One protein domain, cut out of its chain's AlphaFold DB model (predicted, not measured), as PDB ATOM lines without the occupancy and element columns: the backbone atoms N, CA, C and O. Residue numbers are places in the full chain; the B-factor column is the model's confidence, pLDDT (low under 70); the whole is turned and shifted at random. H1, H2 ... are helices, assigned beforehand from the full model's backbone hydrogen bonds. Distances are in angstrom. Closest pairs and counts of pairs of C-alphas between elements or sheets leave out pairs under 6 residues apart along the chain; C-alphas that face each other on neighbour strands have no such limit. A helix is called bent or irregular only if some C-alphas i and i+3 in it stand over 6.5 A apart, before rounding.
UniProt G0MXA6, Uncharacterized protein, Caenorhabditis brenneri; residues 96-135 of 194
ATOM      1  N   TYR A  96     102.617 172.144 195.987       95.12
ATOM      2  CA  TYR A  96     101.639 171.069 196.107       95.12
ATOM      3  C   TYR A  96     100.332 171.389 195.376       95.12
ATOM      4  O   TYR A  96      99.883 172.529 195.330       95.12
ATOM      5  N   ASP A  97      99.672 170.368 194.836       92.56
ATOM      6  CA  ASP A  97      98.377 170.487 194.143       92.56
ATOM      7  C   ASP A  97      97.168 170.775 195.050       92.56
ATOM      8  O   ASP A  97      96.051 170.957 194.562       92.56
ATOM      9  N   ASN A  98      97.363 170.814 196.367       92.94
ATOM     10  CA  ASN A  98      96.384 171.328 197.323       92.94
ATOM     11  C   ASN A  98      96.574 172.827 197.625       92.94
ATOM     12  O   ASN A  98      95.830 173.392 198.426       92.94
ATOM     13  N   GLU A  99      97.554 173.485 197.002       93.38
ATOM     14  CA  GLU A  99      97.750 174.926 197.120       93.38
ATOM     15  C   GLU A  99      96.798 175.726 196.209       93.38
ATOM     16  O   GLU A  99      96.254 175.171 195.250       93.38
ATOM     17  N   PRO A 100      96.563 177.027 196.482       92.19
ATOM     18  CA  PRO A 100      95.731 177.891 195.640       92.19
ATOM     19  C   PRO A 100      96.172 177.925 194.166       92.19
ATOM     20  O   PRO A 100      97.365 177.888 193.877       92.19
ATOM     21  N   GLU A 101      95.217 178.062 193.233       91.56
ATOM     22  CA  GLU A 101      95.497 178.108 191.779       91.56
ATOM     23  C   GLU A 101      96.526 179.181 191.372       91.56
ATOM     24  O   GLU A 101      97.361 178.873 190.520       91.56
ATOM     25  N   PRO A 102      96.578 180.386 191.988       93.56
ATOM     26  CA  PRO A 102      97.618 181.371 191.680       93.56
ATOM     27  C   PRO A 102      99.052 180.838 191.814       93.56
ATOM     28  O   PRO A 102      99.953 181.335 191.145       93.56
ATOM     29  N   ASN A 103      99.279 179.784 192.607       94.31
ATOM     30  CA  ASN A 103     100.612 179.209 192.795       94.31
ATOM     31  C   ASN A 103     101.121 178.446 191.563       94.31
ATOM     32  O   ASN A 103     102.310 178.135 191.479       94.31
ATOM     33  N   LYS A 104     100.260 178.227 190.563       95.25
ATOM     34  CA  LYS A 104     100.632 177.725 189.238       95.25
ATOM     35  C   LYS A 104     101.729 178.560 188.570       95.25
ATOM     36  O   LYS A 104     102.544 177.996 187.845       95.25
ATOM     37  N   MET A 105     101.788 179.870 188.834       95.56
ATOM     38  CA  MET A 105     102.810 180.756 188.251       95.56
ATOM     39  C   MET A 105     104.242 180.401 188.669       95.56
ATOM     40  O   MET A 105     105.192 180.714 187.958       95.56
ATOM     41  N   PHE A 106     104.405 179.716 189.803       96.31
ATOM     42  CA  PHE A 106     105.707 179.266 190.290       96.31
ATOM     43  C   PHE A 106     106.118 177.903 189.727       96.31
ATOM     44  O   PHE A 106     107.188 177.419 190.071       96.31
ATOM     45  N   ILE A 107     105.285 177.250 188.911       95.50
ATOM     46  CA  ILE A 107     105.559 175.929 188.330       95.50
ATOM     47  C   ILE A 107     106.075 176.105 186.902       95.50
ATOM     48  O   ILE A 107     105.638 176.999 186.169       95.50
ATOM     49  N   GLN A 108     106.982 175.223 186.478       93.75
ATOM     50  CA  GLN A 108     107.436 175.169 185.089       93.75
ATOM     51  C   GLN A 108     106.268 174.957 184.112       93.75
ATOM     52  O   GLN A 108     105.354 174.173 184.371       93.75
ATOM     53  N   ALA A 109     106.319 175.621 182.955       93.31
ATOM     54  CA  ALA A 109     105.244 175.599 181.958       93.31
ATOM     55  C   ALA A 109     104.850 174.178 181.500       93.31
ATOM     56  O   ALA A 109     103.674 173.913 181.242       93.31
ATOM     57  N   SER A 110     105.811 173.249 181.460       94.00
ATOM     58  CA  SER A 110     105.608 171.832 181.125       94.00
ATOM     59  C   SER A 110     104.655 171.110 182.088       94.00
ATOM     60  O   SER A 110     103.846 170.282 181.662       94.00
ATOM     61  N   ASP A 111     104.708 171.445 183.376       94.69
ATOM     62  CA  ASP A 111     103.946 170.774 184.430       94.69
ATOM     63  C   ASP A 111     102.687 171.536 184.855       94.69
ATOM     64  O   ASP A 111     101.808 170.968 185.506       94.69
ATOM     65  N   GLN A 112     102.520 172.784 184.413       94.50
ATOM     66  CA  GLN A 112     101.333 173.597 184.697       94.50
ATOM     67  C   GLN A 112     100.018 172.931 184.261       94.50
ATOM     68  O   GLN A 112      99.023 173.003 184.984       94.50
ATOM     69  N   LYS A 113      99.997 172.250 183.104       93.50
ATOM     70  CA  LYS A 113      98.807 171.505 182.644       93.50
ATOM     71  C   LYS A 113      98.464 170.354 183.592       93.50
ATOM     72  O   LYS A 113      97.293 170.142 183.910       93.50
ATOM     73  N   LYS A 114      99.483 169.633 184.074       93.38
ATOM     74  CA  LYS A 114      99.313 168.532 185.032       93.38
ATOM     75  C   LYS A 114      98.815 169.063 186.373       93.38
ATOM     76  O   LYS A 114      97.866 168.498 186.908       93.38
ATOM     77  N   PHE A 115      99.387 170.168 186.859       94.31
ATOM     78  CA  PHE A 115      98.964 170.833 188.090       94.31
ATOM     79  C   PHE A 115      97.469 171.157 188.069       94.31
ATOM     80  O   PHE A 115      96.732 170.629 188.905       94.31
ATOM     81  N   THR A 116      97.002 171.911 187.066       92.94
ATOM     82  CA  THR A 116      95.582 172.291 186.949       92.94
ATOM     83  C   THR A 116      94.678 171.055 186.859       92.94
ATOM     84  O   THR A 116      93.663 170.987 187.546       92.94
ATOM     85  N   ALA A 117      95.062 170.023 186.095       92.19
ATOM     86  CA  ALA A 117      94.285 168.784 186.011       92.19
ATOM     87  C   ALA A 117      94.222 168.024 187.351       92.19
ATOM     88  O   ALA A 117      93.181 167.474 187.718       92.19
ATOM     89  N   THR A 118      95.330 167.974 188.098       92.62
ATOM     90  CA  THR A 118      95.377 167.310 189.411       92.62
ATOM     91  C   THR A 118      94.616 168.074 190.481       92.62
ATOM     92  O   THR A 118      93.948 167.443 191.300       92.62
ATOM     93  N   LYS A 119      94.649 169.407 190.429       91.12
ATOM     94  CA  LYS A 119      93.881 170.275 191.313       91.12
ATOM     95  C   LYS A 119      92.383 170.146 191.045       91.12
ATOM     96  O   LYS A 119      91.654 169.792 191.959       91.12
ATOM     97  N   ALA A 120      91.948 170.271 189.788       91.00
ATOM     98  CA  ALA A 120      90.545 170.094 189.407       91.00
ATOM     99  C   ALA A 120      90.001 168.712 189.809       91.00
ATOM    100  O   ALA A 120      88.877 168.589 190.290       91.00
ATOM    101  N   ALA A 121      90.810 167.655 189.668       90.00
ATOM    102  CA  ALA A 121      90.428 166.325 190.136       90.00
ATOM    103  C   ALA A 121      90.238 166.266 191.663       90.00
ATOM    104  O   ALA A 121      89.316 165.595 192.126       90.00
ATOM    105  N   ARG A 122      91.089 166.950 192.439       88.44
ATOM    106  CA  ARG A 122      90.982 167.017 193.904       88.44
ATOM    107  C   ARG A 122      89.803 167.862 194.359       88.44
ATOM    108  O   ARG A 122      89.092 167.433 195.260       88.44
ATOM    109  N   ASP A 123      89.582 169.003 193.721       87.62
ATOM    110  CA  ASP A 123      88.446 169.881 194.003       87.62
ATOM    111  C   ASP A 123      87.119 169.155 193.699       87.62
ATOM    112  O   ASP A 123      86.144 169.309 194.425       87.62
ATOM    113  N   ALA A 124      87.114 168.246 192.714       90.69
ATOM    114  CA  ALA A 124      86.013 167.320 192.435       90.69
ATOM    115  C   ALA A 124      85.909 166.123 193.414       90.69
ATOM    116  O   ALA A 124      85.206 165.153 193.130       90.69
ATOM    117  N   GLY A 125      86.646 166.127 194.528       87.62
ATOM    118  CA  GLY A 125      86.585 165.093 195.566       87.62
ATOM    119  C   GLY A 125      87.261 163.765 195.211       87.62
ATOM    120  O   GLY A 125      87.188 162.807 195.985       87.62
ATOM    121  N   LYS A 126      87.964 163.670 194.073       84.62
ATOM    122  CA  LYS A 126      88.711 162.453 193.727       84.62
ATOM    123  C   LYS A 126      89.923 162.377 194.655       84.62
ATOM    124  O   LYS A 126      90.842 163.187 194.541       84.62
ATOM    125  N   ARG A 127      89.931 161.406 195.580       65.81
ATOM    126  CA  ARG A 127      91.008 161.178 196.568       65.81
ATOM    127  C   ARG A 127      92.312 160.726 195.900       65.81
ATOM    128  O   ARG A 127      92.708 159.568 195.979       65.81
ATOM    129  N   ARG A 128      92.989 161.650 195.221       72.25
ATOM    130  CA  ARG A 128      94.347 161.461 194.709       72.25
ATOM    131  C   ARG A 128      95.354 161.859 195.785       72.25
ATOM    132  O   ARG A 128      95.211 162.911 196.411       72.25
ATOM    133  N   VAL A 129      96.388 161.032 195.946       84.50
ATOM    134  CA  VAL A 129      97.598 161.349 196.720       84.50
ATOM    135  C   VAL A 129      98.078 162.757 196.347       84.50
ATOM    136  O   VAL A 129      98.068 163.114 195.166       84.50
ATOM    137  N   VAL A 130      98.437 163.568 197.350       89.44
ATOM    138  CA  VAL A 130      98.962 164.929 197.152       89.44
ATOM    139  C   VAL A 130     100.213 164.852 196.286       89.44
ATOM    140  O   VAL A 130     101.152 164.125 196.611       89.44
ATOM    141  N   ARG A 131     100.214 165.580 195.169       92.25
ATOM    142  CA  ARG A 131     101.350 165.633 194.247       92.25
ATOM    143  C   ARG A 131     102.136 166.909 194.475       92.25
ATOM    144  O   ARG A 131     101.561 167.973 194.693       92.25
ATOM    145  N   SER A 132     103.454 166.787 194.391       94.62
ATOM    146  CA  SER A 132     104.379 167.914 194.422       94.62
ATOM    147  C   SER A 132     104.970 168.170 193.040       94.62
ATOM    148  O   SER A 132     105.292 167.225 192.320       94.62
ATOM    149  N   TYR A 133     105.180 169.439 192.726       95.25
ATOM    150  CA  TYR A 133     105.816 169.930 191.514       95.25
ATOM    151  C   TYR A 133     107.057 170.740 191.873       95.25
ATOM    152  O   TYR A 133     107.112 171.387 192.925       95.25
ATOM    153  N   SER A 134     108.046 170.705 190.985       94.06
ATOM    154  CA  SER A 134     109.257 171.504 191.128       94.06
ATOM    155  C   SER A 134     108.971 172.972 190.791       94.06
ATOM    156  O   SER A 134     108.345 173.245 189.760       94.06
ATOM    157  N   PRO A 135     109.438 173.926 191.614       95.19
ATOM    158  CA  PRO A 135     109.326 175.334 191.284       95.19
ATOM    159  C   PRO A 135     110.198 175.716 190.082       95.19
ATOM    160  O   PRO A 135     111.244 175.109 189.837       95.19
TER     161      PRO A 135
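This is residues 96 to 135 of the 194 residues of an uncharacterized protein of Caenorhabditis brenneri (UniProt G0MXA6). A lopsided helical hairpin, in which the short helix H1 turns back into the long helix H2 and lies beside its first part, is closed on one side by a tail without named elements. This tail, residues 124 to 135, leaves the far end of H2 and folds back toward the end where H1 and H2 are joined. The printed part has 40 residues with two named helices, H1 then H2, and no named strand; the class is all helix. It is compact, with a radius of gyration of the C-alphas of 9.3 A, and elongated, spanning 25 by 16 by 14 A.

The printed part begins at Tyr 96, with its C-alpha at (101.639, 171.069, 196.107). H1, residues 101 to 106, starts at C-alpha 101 at (95.497, 178.108, 191.779) and is 10.4 A long from first to last C-alpha. It is neither bent nor irregular, but only just: C-alphas 102 and 105 are 6.3 A apart. H2, residues 109 to 123, measures 21.4 A and ends at C-alpha 123 at (88.446, 169.881, 194.003). It is irregular, but only just: C-alphas 110 and 113 are 7.0 A apart.

H1 and H2 form a helical hairpin with a tight link of 2 residues. They touch, and the closest C-alphas are those of Lys 104 and Gln 112, 6.2 A apart. H2 touches H1 with residues 112 to 116 alone. Their lines stand at a shallow tilt of 22 degrees, opposite ways. In H1, 0 of 2 O i to N i+4 pairs are within hydrogen-bond range, beside 3 of 3 O i to N i+3 pairs; in H2, 9 of 11 O i to N i+4 pairs are.

The two C-alphas farthest apart are those of Gln 108 and Gly 125, 25.4 A. The first and last printed C-alphas, Tyr 96 and Pro 135, are 10.0 A apart. The printed part has no cut. The mean pLDDT of the printed part is 91.3, and residue 127 is the one printed residue under 70.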